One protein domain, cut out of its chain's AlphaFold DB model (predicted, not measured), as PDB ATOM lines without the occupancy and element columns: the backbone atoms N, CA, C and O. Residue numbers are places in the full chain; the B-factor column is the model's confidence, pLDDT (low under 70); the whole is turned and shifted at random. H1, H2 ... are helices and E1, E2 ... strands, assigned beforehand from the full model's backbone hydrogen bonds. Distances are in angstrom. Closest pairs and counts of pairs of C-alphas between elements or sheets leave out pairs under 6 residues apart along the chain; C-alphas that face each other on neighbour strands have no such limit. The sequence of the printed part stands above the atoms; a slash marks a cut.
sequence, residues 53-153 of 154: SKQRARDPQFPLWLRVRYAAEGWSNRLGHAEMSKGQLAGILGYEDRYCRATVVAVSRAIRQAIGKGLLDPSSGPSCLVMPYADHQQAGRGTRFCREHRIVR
ATOM      1  N   SER A  53     -40.738  46.980 -26.790       94.62
ATOM      2  CA  SER A  53     -40.719  46.032 -25.669       94.62
ATOM      3  C   SER A  53     -39.451  46.180 -24.822       94.62
ATOM      4  O   SER A  53     -39.526  46.196 -23.596       94.62
ATOM      5  N   LYS A  54     -38.286  46.424 -25.433       95.38
ATOM      6  CA  LYS A  54     -37.043  46.735 -24.706       95.38
ATOM      7  C   LYS A  54     -37.166  47.993 -23.844       95.38
ATOM      8  O   LYS A  54     -36.588  48.033 -22.755       95.38
ATOM      9  N   GLN A  55     -37.870  49.024 -24.310       94.19
ATOM     10  CA  GLN A  55     -38.139  50.231 -23.524       94.19
ATOM     11  C   GLN A  55     -39.083  49.918 -22.359       94.19
ATOM     12  O   GLN A  55     -38.736  50.175 -21.209       94.19
ATOM     13  N   ARG A  56     -40.215  49.254 -22.625       94.69
ATOM     14  CA  ARG A  56     -41.196  48.875 -21.593       94.69
ATOM     15  C   ARG A  56     -40.630  47.923 -20.537       94.69
ATOM     16  O   ARG A  56     -41.011  47.993 -19.375       94.69
ATOM     17  N   ALA A  57     -39.678  47.061 -20.894       95.19
ATOM     18  CA  ALA A  57     -38.972  46.204 -19.940       95.19
ATOM     19  C   ALA A  57     -38.160  47.005 -18.903       95.19
ATOM     20  O   ALA A  57     -37.948  46.543 -17.779       95.19
ATOM     21  N   ARG A  58     -37.713  48.214 -19.257       93.12
ATOM     22  CA  ARG A  58     -36.942  49.114 -18.383       93.12
ATOM     23  C   ARG A  58     -37.813  50.117 -17.632       93.12
ATOM     24  O   ARG A  58     -37.337  50.729 -16.685       93.12
ATOM     25  N   ASP A  59     -39.068  50.257 -18.031       91.62
ATOM     26  CA  ASP A  59     -39.985  51.234 -17.468       91.62
ATOM     27  C   ASP A  59     -40.524  50.763 -16.099       91.62
ATOM     28  O   ASP A  59     -41.192  49.724 -16.021       91.62
ATOM     29  N   PRO A  60     -40.236  51.488 -15.002       90.25
ATOM     30  CA  PRO A  60     -40.677  51.138 -13.649       90.25
ATOM     31  C   PRO A  60     -42.185  51.255 -13.424       90.25
ATOM     32  O   PRO A  60     -42.669  50.741 -12.417       90.25
ATOM     33  N   GLN A  61     -42.920  51.942 -14.304       91.56
ATOM     34  CA  GLN A  61     -44.362  52.121 -14.164       91.56
ATOM     35  C   GLN A  61     -45.097  50.791 -14.341       91.56
ATOM     36  O   GLN A  61     -46.192  50.601 -13.809       91.56
ATOM     37  N   PHE A  62     -44.479  49.837 -15.042       93.88
ATOM     38  CA  PHE A  62     -45.003  48.488 -15.162       93.88
ATOM     39  C   PHE A  62     -44.563  47.601 -13.992       93.88
ATOM     40  O   PHE A  62     -43.410  47.645 -13.550       93.88
ATOM     41  N   PRO A  63     -45.442  46.699 -13.523       94.75
ATOM     42  CA  PRO A  63     -45.057  45.724 -12.518       94.75
ATOM     43  C   PRO A  63     -43.971  44.786 -13.060       94.75
ATOM     44  O   PRO A  63     -43.943  44.440 -14.242       94.75
ATOM     45  N   LEU A  64     -43.090  44.318 -12.173       94.50
ATOM     46  CA  LEU A  64     -41.878  43.582 -12.551       94.50
ATOM     47  C   LEU A  64     -42.149  42.331 -13.409       94.50
ATOM     48  O   LEU A  64     -41.395  42.045 -14.332       94.50
ATOM     49  N   TRP A  65     -43.240  41.607 -13.144       96.62
ATOM     50  CA  TRP A  65     -43.638  40.436 -13.938       96.62
ATOM     51  C   TRP A  65     -44.023  40.797 -15.380       96.62
ATOM     52  O   TRP A  65     -43.760  40.023 -16.297       96.62
ATOM     53  N   LEU A  66     -44.597  41.982 -15.608       96.38
ATOM     54  CA  LEU A  66     -44.947  42.452 -16.949       96.38
ATOM     55  C   LEU A  66     -43.701  42.955 -17.684       96.38
ATOM     56  O   LEU A  66     -43.523  42.710 -18.872       96.38
ATOM     57  N   ARG A  67     -42.776  43.579 -16.956       96.44
ATOM     58  CA  ARG A  67     -41.462  43.952 -17.494       96.44
ATOM     59  C   ARG A  67     -40.654  42.732 -17.944       96.44
ATOM     60  O   ARG A  67     -39.967  42.806 -18.955       96.44
ATOM     61  N   VAL A  68     -40.775  41.601 -17.244       97.31
ATOM     62  CA  VAL A  68     -40.204  40.309 -17.669       97.31
ATOM     63  C   VAL A  68     -40.820  39.831 -18.990       97.31
ATOM     64  O   VAL A  68     -40.078  39.420 -19.878       97.31
ATOM     65  N   ARG A  69     -42.147  39.934 -19.162       96.75
ATOM     66  CA  ARG A  69     -42.827  39.638 -20.439       96.75
ATOM     67  C   ARG A  69     -42.264  40.492 -21.580       96.75
ATOM     68  O   ARG A  69     -41.890  39.948 -22.614       96.75
ATOM     69  N   TYR A  70     -42.126  41.799 -21.365       96.44
ATOM     70  CA  TYR A  70     -41.529  42.699 -22.354       96.44
ATOM     71  C   TYR A  70     -40.043  42.409 -22.614       96.44
ATOM     72  O   TYR A  70     -39.570  42.571 -23.737       96.44
ATOM     73  N   ALA A  71     -39.296  41.950 -21.607       96.69
ATOM     74  CA  ALA A  71     -37.917  41.507 -21.797       96.69
ATOM     75  C   ALA A  71     -37.834  40.231 -22.653       96.69
ATOM     76  O   ALA A  71     -36.903  40.092 -23.442       96.69
ATOM     77  N   ALA A  72     -38.802  39.322 -22.541       96.38
ATOM     78  CA  ALA A  72     -38.879  38.170 -23.433       96.38
ATOM     79  C   ALA A  72     -39.132  38.616 -24.882       96.38
ATOM     80  O   ALA A  72     -38.363  38.252 -25.758       96.38
ATOM     81  N   GLU A  73     -40.116  39.488 -25.120       94.31
ATOM     82  CA  GLU A  73     -40.428  40.007 -26.466       94.31
ATOM     83  C   GLU A  73     -39.276  40.808 -27.086       94.31
ATOM     84  O   GLU A  73     -38.953  40.666 -28.258       94.31
ATOM     85  N   GLY A  74     -38.638  41.680 -26.304       94.00
ATOM     86  CA  GLY A  74     -37.613  42.582 -26.824       94.00
ATOM     87  C   GLY A  74     -36.323  41.873 -27.239       94.00
ATOM     88  O   GLY A  74     -35.585  42.381 -28.084       94.00
ATOM     89  N   TRP A  75     -36.030  40.718 -26.640       94.62
ATOM     90  CA  TRP A  75     -34.791  39.966 -26.860       94.62
ATOM     91  C   TRP A  75     -35.020  38.564 -27.423       94.62
ATOM     92  O   TRP A  75     -34.052  37.815 -27.570       94.62
ATOM     93  N   SER A  76     -36.259  38.197 -27.753       93.44
ATOM     94  CA  SER A  76     -36.550  36.899 -28.346       93.44
ATOM     95  C   SER A  76     -35.909  36.752 -29.719       93.44
ATOM     96  O   SER A  76     -35.884  37.674 -30.538       93.44
ATOM     97  N   ASN A  77     -35.416  35.549 -29.970       91.19
ATOM     98  CA  ASN A  77     -35.052  35.074 -31.290       91.19
ATOM     99  C   ASN A  77     -36.285  34.524 -32.035       91.19
ATOM    100  O   ASN A  77     -37.420  34.568 -31.547       91.19
ATOM    101  N   ARG A  78     -36.064  33.909 -33.202       88.00
ATOM    102  CA  ARG A  78     -37.157  33.363 -34.022       88.00
ATOM    103  C   ARG A  78     -37.891  32.184 -33.380       88.00
ATOM    104  O   ARG A  78     -38.997  31.872 -33.801       88.00
ATOM    105  N   LEU A  79     -37.290  31.536 -32.385       88.62
ATOM    106  CA  LEU A  79     -37.916  30.457 -31.619       88.62
ATOM    107  C   LEU A  79     -38.795  30.977 -30.472       88.62
ATOM    108  O   LEU A  79     -39.448  30.174 -29.818       88.62
ATOM    109  N   GLY A  80     -38.773  32.281 -30.185       91.69
ATOM    110  CA  GLY A  80     -39.396  32.835 -28.981       91.69
ATOM    111  C   GLY A  80     -38.523  32.698 -27.736       91.69
ATOM    112  O   GLY A  80     -39.015  32.834 -26.623       91.69
ATOM    113  N   HIS A  81     -37.225  32.434 -27.897       94.81
ATOM    114  CA  HIS A  81     -36.280  32.340 -26.790       94.81
ATOM    115  C   HIS A  81     -35.465  33.625 -26.681       94.81
ATOM    116  O   HIS A  81     -34.819  34.040 -27.642       94.81
ATOM    117  N   ALA A  82     -35.452  34.230 -25.500       95.81
ATOM    118  CA  ALA A  82     -34.635  35.390 -25.181       95.81
ATOM    119  C   ALA A  82     -33.486  34.963 -24.265       95.81
ATOM    120  O   ALA A  82     -33.649  34.867 -23.048       95.81
ATOM    121  N   GLU A  83     -32.338  34.644 -24.862       95.12
ATOM    122  CA  GLU A  83     -31.129  34.243 -24.136       95.12
ATOM    123  C   GLU A  83     -30.488  35.450 -23.444       95.12
ATOM    124  O   GLU A  83     -30.257  36.498 -24.050       95.12
ATOM    125  N   MET A  84     -30.195  35.290 -22.156       93.06
ATOM    126  CA  MET A  84     -29.688  36.339 -21.285       93.06
ATOM    127  C   MET A  84     -28.353  35.908 -20.687       93.06
ATOM    128  O   MET A  84     -28.223  34.845 -20.080       93.06
ATOM    129  N   SER A  85     -27.354  36.778 -20.789       91.19
ATOM    130  CA  SER A  85     -26.107  36.627 -20.045       91.19
ATOM    131  C   SER A  85     -26.352  36.766 -18.540       91.19
ATOM    132  O   SER A  85     -27.314  37.402 -18.095       91.19
ATOM    133  N   LYS A  86     -25.449  36.217 -17.719       87.69
ATOM    134  CA  LYS A  86     -25.561  36.275 -16.254       87.69
ATOM    135  C   LYS A  86     -25.761  37.718 -15.768       87.69
ATOM    136  O   LYS A  86     -24.913  38.584 -15.965       87.69
ATOM    137  N   GLY A  87     -26.887  37.972 -15.102       86.56
ATOM    138  CA  GLY A  87     -27.232  39.287 -14.553       86.56
ATOM    139  C   GLY A  87     -27.742  40.313 -15.573       86.56
ATOM    140  O   GLY A  87     -28.114  41.408 -15.156       86.56
ATOM    141  N   GLN A  88     -27.822  39.975 -16.866       91.88
ATOM    142  CA  GLN A  88     -28.380  40.851 -17.903       91.88
ATOM    143  C   GLN A  88     -29.843  41.183 -17.607       91.88
ATOM    144  O   GLN A  88     -30.206  42.355 -17.574       91.88
ATOM    145  N   LEU A  89     -30.661  40.169 -17.304       93.81
ATOM    146  CA  LEU A  89     -32.072  40.371 -16.977       93.81
ATOM    147  C   LEU A  89     -32.249  41.254 -15.734       93.81
ATOM    148  O   LEU A  89     -33.047  42.183 -15.740       93.81
ATOM    149  N   ALA A  90     -31.450  41.029 -14.689       91.62
ATOM    150  CA  ALA A  90     -31.458  41.868 -13.491       91.62
ATOM    151  C   ALA A  90     -31.072  43.331 -13.779       91.62
ATOM    152  O   ALA A  90     -31.594  44.238 -13.132       91.62
ATOM    153  N   GLY A  91     -30.172  43.557 -14.741       90.69
ATOM    154  CA  GLY A  91     -29.800  44.891 -15.216       90.69
ATOM    155  C   GLY A  91     -30.900  45.562 -16.040       90.69
ATOM    156  O   GLY A  91     -31.146  46.746 -15.859       90.69
ATOM    157  N   ILE A  92     -31.605  44.812 -16.894       91.69
ATOM    158  CA  ILE A  92     -32.762  45.315 -17.659       91.69
ATOM    159  C   ILE A  92     -33.907  45.712 -16.717       91.69
ATOM    160  O   ILE A  92     -34.552  46.738 -16.911       91.69
ATOM    161  N   LEU A  93     -34.156  44.888 -15.698       90.94
ATOM    162  CA  LEU A  93     -35.257  45.060 -14.751       90.94
ATOM    163  C   LEU A  93     -34.941  46.025 -13.599       90.94
ATOM    164  O   LEU A  93     -35.823  46.324 -12.791       90.94
ATOM    165  N   GLY A  94     -33.700  46.503 -13.511       82.50
ATOM    166  CA  GLY A  94     -33.318  47.573 -12.599       82.50
ATOM    167  C   GLY A  94     -34.136  48.846 -12.828       82.50
ATOM    168  O   GLY A  94     -34.702  49.043 -13.905       82.50
ATOM    169  N   TYR A  95     -34.239  49.690 -11.804       67.88
ATOM    170  CA  TYR A  95     -34.787  51.048 -11.916       67.88
ATOM    171  C   TYR A  95     -33.654  52.076 -11.764       67.88
ATOM    172  O   TYR A  95     -32.574  51.693 -11.330       67.88
ATOM    173  N   GLU A  96     -33.892  53.328 -12.171       53.19
ATOM    174  CA  GLU A  96     -32.977  54.481 -12.264       53.19
ATOM    175  C   GLU A  96     -31.893  54.563 -11.181       53.19
ATOM    176  O   GLU A  96     -32.008  55.247 -10.177       53.19
ATOM    177  N   ASP A  97     -30.817  53.833 -11.415       47.00
ATOM    178  CA  ASP A  97     -29.436  54.277 -11.532       47.00
ATOM    179  C   ASP A  97     -28.701  53.048 -12.091       47.00
ATOM    180  O   ASP A  97     -29.141  51.909 -11.898       47.00
ATOM    181  N   ARG A  98     -27.571  53.203 -12.779       49.16
ATOM    182  CA  ARG A  98     -26.821  52.058 -13.355       49.16
ATOM    183  C   ARG A  98     -26.353  51.049 -12.283       49.16
ATOM    184  O   ARG A  98     -25.820  49.987 -12.613       49.16
ATOM    185  N   TYR A  99     -26.588  51.377 -11.012       52.94
ATOM    186  CA  TYR A  99     -26.272  50.635  -9.802       52.94
ATOM    187  C   TYR A  99     -27.456  49.855  -9.196       52.94
ATOM    188  O   TYR A  99     -27.228  48.911  -8.439       52.94
ATOM    189  N   CYS A 100     -28.708  50.156  -9.552       63.59
ATOM    190  CA  CYS A 100     -29.884  49.498  -8.979       63.59
ATOM    191  C   CYS A 100     -30.316  48.292  -9.824       63.59
ATOM    192  O   CYS A 100     -31.213  48.370 -10.659       63.59
ATOM    193  N   ARG A 101     -29.684  47.135  -9.599       72.19
ATOM    194  CA  ARG A 101     -30.105  45.863 -10.214       72.19
ATOM    195  C   ARG A 101     -31.282  45.261  -9.456       72.19
ATOM    196  O   ARG A 101     -31.280  45.235  -8.225       72.19
ATOM    197  N   ALA A 102     -32.242  44.686 -10.181       78.69
ATOM    198  CA  ALA A 102     -33.244  43.840  -9.545       78.69
ATOM    199  C   ALA A 102     -32.544  42.669  -8.833       78.69
ATOM    200  O   ALA A 102     -31.643  42.033  -9.387       78.69
ATOM    201  N   THR A 103     -32.941  42.375  -7.594       85.88
ATOM    202  CA  THR A 103     -32.336  41.267  -6.847       85.88
ATOM    203  C   THR A 103     -32.660  39.932  -7.520       85.88
ATOM    204  O   THR A 103     -33.719  39.772  -8.128       85.88
ATOM    205  N   VAL A 104     -31.783  38.934  -7.381       86.69
ATOM    206  CA  VAL A 104     -32.004  37.586  -7.951       86.69
ATOM    207  C   VAL A 104     -33.343  36.994  -7.490       86.69
ATOM    208  O   VAL A 104     -34.053  36.360  -8.273       86.69
ATOM    209  N   VAL A 105     -33.721  37.259  -6.235       89.56
ATOM    210  CA  VAL A 105     -34.998  36.833  -5.650       89.56
ATOM    211  C   VAL A 105     -36.175  37.540  -6.325       89.56
ATOM    212  O   VAL A 105     -37.145  36.878  -6.695       89.56
ATOM    213  N   ALA A 106     -36.088  38.858  -6.532       90.62
ATOM    214  CA  ALA A 106     -37.128  39.627  -7.212       90.62
ATOM    215  C   ALA A 106     -37.306  39.179  -8.669       90.62
ATOM    216  O   ALA A 106     -38.436  38.954  -9.097       90.62
ATOM    217  N   VAL A 107     -36.205  38.962  -9.399       93.62
ATOM    218  CA  VAL A 107     -36.227  38.444 -10.776       93.62
ATOM    219  C   VAL A 107     -36.885  37.066 -10.823       93.62
ATOM    220  O   VAL A 107     -37.840  36.864 -11.567       93.62
ATOM    221  N   SER A 108     -36.442  36.134  -9.975       94.62
ATOM    222  CA  SER A 108     -37.008  34.780  -9.923       94.62
ATOM    223  C   SER A 108     -38.502  34.793  -9.591       94.62
ATOM    224  O   SER A 108     -39.283  34.049 -10.182       94.62
ATOM    225  N   ARG A 109     -38.931  35.660  -8.664       96.38
ATOM    226  CA  ARG A 109     -40.348  35.828  -8.318       96.38
ATOM    227  C   ARG A 109     -41.151  36.393  -9.488       96.38
ATOM    228  O   ARG A 109     -42.238  35.889  -9.753       96.38
ATOM    229  N   ALA A 110     -40.627  37.401 -10.179       96.50
ATOM    230  CA  ALA A 110     -41.283  38.012 -11.330       96.50
ATOM    231  C   ALA A 110     -41.450  37.022 -12.491       96.50
ATOM    232  O   ALA A 110     -42.528  36.968 -13.077       96.50
ATOM    233  N   ILE A 111     -40.439  36.186 -12.760       97.94
ATOM    234  CA  ILE A 111     -40.527  35.102 -13.752       97.94
ATOM    235  C   ILE A 111     -41.647  34.129 -13.377       97.94
ATOM    236  O   ILE A 111     -42.541  33.890 -14.184       97.94
ATOM    237  N   ARG A 112     -41.676  33.627 -12.134       98.06
ATOM    238  CA  ARG A 112     -42.746  32.717 -11.681       98.06
ATOM    239  C   ARG A 112     -44.135  33.346 -11.775       98.06
ATOM    240  O   ARG A 112     -45.089  32.663 -12.123       98.06
ATOM    241  N   GLN A 113     -44.257  34.638 -11.474       98.12
ATOM    242  CA  GLN A 113     -45.519  35.365 -11.619       98.12
ATOM    243  C   GLN A 113     -45.949  35.493 -13.082       98.12
ATOM    244  O   GLN A 113     -47.135  35.357 -13.361       98.12
ATOM    245  N   ALA A 114     -45.016  35.740 -14.004       97.69
ATOM    246  CA  ALA A 114     -45.308  35.776 -15.433       97.69
ATOM    247  C   ALA A 114     -45.748  34.393 -15.949       97.69
ATOM    248  O   ALA A 114     -46.784  34.299 -16.604       97.69
ATOM    249  N   ILE A 115     -45.045  33.322 -15.562       97.69
ATOM    250  CA  ILE A 115     -45.430  31.933 -15.877       97.69
ATOM    251  C   ILE A 115     -46.831  31.626 -15.336       97.69
ATOM    252  O   ILE A 115     -47.699  31.180 -16.077       97.69
ATOM    253  N   GLY A 116     -47.101  31.936 -14.063       96.81
ATOM    254  CA  GLY A 116     -48.412  31.707 -13.444       96.81
ATOM    255  C   GLY A 116     -49.560  32.511 -14.068       96.81
ATOM    256  O   GLY A 116     -50.722  32.218 -13.806       96.81
ATOM    257  N   LYS A 117     -49.250  33.520 -14.889       95.75
ATOM    258  CA  LYS A 117     -50.215  34.307 -15.669       95.75
ATOM    259  C   LYS A 117     -50.329  33.851 -17.128       95.75
ATOM    260  O   LYS A 117     -51.048  34.491 -17.882       95.75
ATOM    261  N   GLY A 118     -49.610  32.800 -17.529       94.50
ATOM    262  CA  GLY A 118     -49.557  32.329 -18.915       94.50
ATOM    263  C   GLY A 118     -48.772  33.243 -19.858       94.50
ATOM    264  O   GLY A 118     -48.884  33.110 -21.064       94.50
ATOM    265  N   LEU A 119     -47.984  34.183 -19.323       94.50
ATOM    266  CA  LEU A 119     -47.238  35.172 -20.112       94.50
ATOM    267  C   LEU A 119     -45.875  34.661 -20.594       94.50
ATOM    268  O   LEU A 119     -45.250  35.287 -21.446       94.50
ATOM    269  N   LEU A 120     -45.399  33.571 -19.996       96.81
ATOM    270  CA  LEU A 120     -44.159  32.883 -20.323       96.81
ATOM    271  C   LEU A 120     -44.373  31.377 -20.226       96.81
ATOM    272  O   LEU A 120     -45.172  30.910 -19.411       96.81
ATOM    273  N   ASP A 121     -43.606  30.630 -21.008       96.31
ATOM    274  CA  ASP A 121     -43.571  29.175 -20.933       96.31
ATOM    275  C   ASP A 121     -42.908  28.704 -19.615       96.31
ATOM    276  O   ASP A 121     -41.951  29.346 -19.155       96.31
ATOM    277  N   PRO A 122     -43.369  27.594 -18.997       96.44
ATOM    278  CA  PRO A 122     -42.803  27.055 -17.756       96.44
ATOM    279  C   PRO A 122     -41.305  26.727 -17.790       96.44
ATOM    280  O   PRO A 122     -40.685  26.670 -16.730       96.44
ATOM    281  N   SER A 123     -40.716  26.528 -18.973       95.06
ATOM    282  CA  SER A 123     -39.266  26.344 -19.142       95.06
ATOM    283  C   SER A 123     -38.449  27.620 -18.905       95.06
ATOM    284  O   SER A 123     -37.227  27.558 -18.790       95.06
ATOM    285  N   SER A 124     -39.100  28.779 -18.780       96.75
ATOM    286  CA  SER A 124     -38.425  30.064 -18.591       96.75
ATOM    287  C   SER A 124     -37.619  30.144 -17.293       96.75
ATOM    288  O   SER A 124     -38.086  29.808 -16.203       96.75
ATOM    289  N   GLY A 125     -36.429  30.731 -17.394       95.88
ATOM    290  CA  GLY A 125     -35.526  30.987 -16.281       95.88
ATOM    291  C   GLY A 125     -34.745  32.296 -16.439       95.88
ATOM    292  O   GLY A 125     -34.922  33.033 -17.408       95.88
ATOM    293  N   PRO A 126     -33.854  32.625 -15.488       93.19
ATOM    294  CA  PRO A 126     -33.076  33.866 -15.533       93.19
ATOM    295  C   PRO A 126     -32.062  33.924 -16.691       93.19
ATOM    296  O   PRO A 126     -31.658  35.023 -17.067       93.19
ATOM    297  N   SER A 127     -31.655  32.771 -17.234       94.31
ATOM    298  CA  SER A 127     -30.734  32.650 -18.377       94.31
ATOM    299  C   SER A 127     -31.448  32.633 -19.730       94.31
ATOM    300  O   SER A 127     -30.842  32.941 -20.753       94.31
ATOM    301  N   CYS A 128     -32.732  32.274 -19.767       97.19
ATOM    302  CA  CYS A 128     -33.518  32.287 -20.992       97.19
ATOM    303  C   CYS A 128     -35.005  32.439 -20.670       97.19
ATOM    304  O   CYS A 128     -35.577  31.611 -19.963       97.19
ATOM    305  N   LEU A 129     -35.627  33.490 -21.201       97.88
ATOM    306  CA  LEU A 129     -37.078  33.659 -21.147       97.88
ATOM    307  C   LEU A 129     -37.689  33.048 -22.405       97.88
ATOM    308  O   LEU A 129     -37.184  33.281 -23.503       97.88
ATOM    309  N   VAL A 130     -38.759  32.280 -22.244       96.56
ATOM    310  CA  VAL A 130     -39.385  31.532 -23.333       96.56
ATOM    311  C   VAL A 130     -40.814  32.022 -23.516       96.56
ATOM    312  O   VAL A 130     -41.635  31.999 -22.598       96.56
ATOM    313  N   MET A 131     -41.091  32.504 -24.717       94.38
ATOM    314  CA  MET A 131     -42.414  32.908 -25.158       94.38
ATOM    315  C   MET A 131     -43.294  31.666 -25.355       94.38
ATOM    316  O   MET A 131     -42.813  30.686 -25.931       94.38
ATOM    317  N   PRO A 132     -44.579  31.691 -24.964       90.12
ATOM    318  CA  PRO A 132     -45.516  30.655 -25.380       90.12
ATOM    319  C   PRO A 132     -45.572  30.584 -26.910       90.12
ATOM    320  O   PRO A 132     -45.681  31.613 -27.576       90.12
ATOM    321  N   TYR A 133     -45.514  29.377 -27.477       78.50
ATOM    322  CA  TYR A 133     -45.446  29.187 -28.933       78.50
ATOM    323  C   TYR A 133     -46.629  29.822 -29.683       78.50
ATOM    324  O   TYR A 133     -46.453  30.362 -30.770       78.50
ATOM    325  N   ALA A 134     -47.823  29.800 -29.084       76.12
ATOM    326  CA  ALA A 134     -49.021  30.412 -29.660       76.12
ATOM    327  C   ALA A 134     -48.947  31.951 -29.739       76.12
ATOM    328  O   ALA A 134     -49.600  32.549 -30.590       76.12
ATOM    329  N   ASP A 135     -48.122  32.577 -28.896       77.56
ATOM    330  CA  ASP A 135     -48.055  34.032 -28.727       77.56
ATOM    331  C   ASP A 135     -46.835  34.655 -29.422       77.56
ATOM    332  O   ASP A 135     -46.596  35.860 -29.296       77.56
ATOM    333  N   HIS A 136     -46.024  33.846 -30.115       83.56
ATOM    334  CA  HIS A 136     -44.798  34.309 -30.761       83.56
ATOM    335  C   HIS A 136     -44.646  33.781 -32.176       83.56
ATOM    336  O   HIS A 136     -44.442  32.591 -32.407       83.56
ATOM    337  N   GLN A 137     -44.628  34.712 -33.122       82.94
ATOM    338  CA  GLN A 137     -44.160  34.466 -34.474       82.94
ATOM    339  C   GLN A 137     -43.269  35.624 -34.902       82.94
ATOM    340  O   GLN A 137     -43.604  36.791 -34.710       82.94
ATOM    341  N   GLN A 138     -42.132  35.297 -35.511       80.38
ATOM    342  CA  GLN A 138     -41.193  36.285 -36.020       80.38
ATOM    343  C   GLN A 138     -40.724  35.881 -37.419       80.38
ATOM    344  O   GLN A 138     -40.051  34.859 -37.603       80.38
ATOM    345  N   ALA A 139     -41.054  36.713 -38.407       68.75
ATOM    346  CA  ALA A 139     -40.469  36.650 -39.743       68.75
ATOM    347  C   ALA A 139     -39.143  37.425 -39.804       68.75
ATOM    348  O   ALA A 139     -38.912  38.364 -39.042       68.75
ATOM    349  N   GLY A 140     -38.274  37.051 -40.748       67.75
ATOM    350  CA  GLY A 140     -37.047  37.794 -41.048       67.75
ATOM    351  C   GLY A 140     -35.805  37.335 -40.272       67.75
ATOM    352  O   GLY A 140     -35.580  36.137 -40.078       67.75
ATOM    353  N   ARG A 141     -34.939  38.291 -39.905       62.75
ATOM    354  CA  ARG A 141     -33.618  38.035 -39.296       62.75
ATOM    355  C   ARG A 141     -33.738  37.676 -37.809       62.75
ATOM    356  O   ARG A 141     -34.510  38.288 -37.078       62.75
ATOM    357  N   GLY A 142     -32.940  36.707 -37.365       72.50
ATOM    358  CA  GLY A 142     -32.849  36.255 -35.974       72.50
ATOM    359  C   GLY A 142     -32.358  34.809 -35.895       72.50
ATOM    360  O   GLY A 142     -32.475  34.063 -36.869       72.50
ATOM    361  N   THR A 143     -31.796  34.405 -34.755       83.12
ATOM    362  CA  THR A 143     -31.287  33.038 -34.588       83.12
ATOM    363  C   THR A 143     -32.434  32.032 -34.486       83.12
ATOM    364  O   THR A 143     -33.516  32.337 -33.978       83.12
ATOM    365  N   ARG A 144     -32.197  30.816 -34.984       85.50
ATOM    366  CA  ARG A 144     -33.098  29.659 -34.844       85.50
ATOM    367  C   ARG A 144     -32.529  28.605 -33.893       85.50
ATOM    368  O   ARG A 144     -32.836  27.424 -34.006       85.50
ATOM    369  N   PHE A 145     -31.680  29.026 -32.963       87.06
ATOM    370  CA  PHE A 145     -31.140  28.163 -31.923       87.06
ATOM    371  C   PHE A 145     -31.275  28.830 -30.557       87.06
ATOM    372  O   PHE A 145     -31.280  30.055 -30.467       87.06
ATOM    373  N   CYS A 146     -31.359  28.018 -29.509       88.81
ATOM    374  CA  CYS A 146     -31.247  28.430 -28.117       88.81
ATOM    375  C   CYS A 146     -30.197  27.545 -27.446       88.81
ATOM    376  O   CYS A 146     -30.355  26.323 -27.413       88.81
ATOM    377  N   ARG A 147     -29.126  28.138 -26.911       91.12
ATOM    378  CA  ARG A 147     -28.033  27.394 -26.265       91.12
ATOM    379  C   ARG A 147     -28.438  26.894 -24.888       91.12
ATOM    380  O   ARG A 147     -28.119  25.758 -24.553       91.12
ATOM    381  N   GLU A 148     -29.188  27.705 -24.143       90.88
ATOM    382  CA  GLU A 148     -29.680  27.345 -22.806       90.88
ATOM    383  C   GLU A 148     -30.545  26.077 -22.848       90.88
ATOM    384  O   GLU A 148     -30.325  25.141 -22.085       90.88
ATOM    385  N   HIS A 149     -31.474  26.009 -23.804       89.00
ATOM    386  CA  HIS A 149     -32.384  24.870 -23.965       89.00
ATOM    387  C   HIS A 149     -31.898  23.824 -24.975       89.00
ATOM    388  O   HIS A 149     -32.560  22.810 -25.169       89.00
ATOM    389  N   ARG A 150     -30.744  24.056 -25.618       90.62
ATOM    390  CA  ARG A 150     -30.141  23.179 -26.640       90.62
ATOM    391  C   ARG A 150     -31.097  22.838 -27.789       90.62
ATOM    392  O   ARG A 150     -31.141  21.706 -28.261       90.62
ATOM    393  N   ILE A 151     -31.855  23.832 -28.241       85.50
ATOM    394  CA  ILE A 151     -32.795  23.701 -29.360       85.50
ATOM    395  C   ILE A 151     -32.153  24.309 -30.601       85.50
ATOM    396  O   ILE A 151     -31.591  25.400 -30.530       85.50
ATOM    397  N   VAL A 152     -32.282  23.636 -31.741       81.56
ATOM    398  CA  VAL A 152     -31.951  24.166 -33.068       81.56
ATOM    399  C   VAL A 152     -33.115  23.826 -33.994       81.56
ATOM    400  O   VAL A 152     -33.542  22.674 -34.037       81.56
ATOM    401  N   ARG A 153     -33.654  24.814 -34.714       73.25
ATOM    402  CA  ARG A 153     -34.584  24.588 -35.827       73.25
ATOM    403  C   ARG A 153     -33.920  25.039 -37.121       73.25
ATOM    404  O   ARG A 153     -33.339  26.124 -37.158       73.25
TER     405      ARG A 153
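Overview. This is residues 53 to 153 of the 154 residues of an uncharacterized protein of Micromonospora noduli (UniProt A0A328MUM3). Helix H2 forms the middle of a small helical body: H1 folds back beside it as a helical hairpin, H4 crosses its first part, residues 64 to 69, and a tiny two-stranded sheet, E1 and E2, packs on its later residues 68 to 75. A long tail, residues 131 to 153, has no named element. The 101 printed residues run H1 H2 E1 H3 H4 E2, mostly helix by class, with under half in named elements; the sheet, order E1 - E2, is antiparallel. The whole is compact, with a radius of gyration of the C-alphas of 12.8 A and spans of 38 by 26 by 21 A.

Arrangement. Start with H1, residues 53 to 58, which touches H2, residues 64 to 75, at Ala 57 and Arg 67, their closest C-alphas, 4.2 A apart; they run opposite ways at a steep tilt of 41 degrees. Next, E1, residues 81 to 83, and E2, residues 128 to 130, are antiparallel, with N 82 and O 129 within hydrogen-bond range at 2.8 A. The closest C-alphas of H2 and E2, those of Ala 72 and Leu 129, are 5.4 A apart. H3, residues 88 to 92, only just touches H4, residues 104 to 116, with 3 pairs of C-alphas within 8 A, the closest those of Ala 90 and Val 107 at 6.5 A; H4 touches H3 with residues 104 to 107 alone. H4 touches H2 residues 64 to 69 alone, about perpendicular at 84 degrees, closest at the C-alphas of Trp 65 and Ala 110, 4.3 A. H1 and H4 are apart. Every O i to N i+4 pair is within hydrogen-bond range in H2, H3 and H4, and 1 of 2 in H1.

Along the chain. Find C-alpha 53 at (-40.719, 46.032, -25.669), where H1 begins. H2 measures 16.4 A from first to last C-alpha, and H4 18.3 A. E2 ends at C-alpha 130, (-39.385, 31.532, -23.333).

Size, cuts and confidence. The farthest C-alphas, Asp 97 and Arg 153, are 38.7 A apart. The printed part has no cut; the links H3 to H4 and H4 to E2 are long. Look for pLDDT under 70 at residues 95 to 100 and 139 to 141.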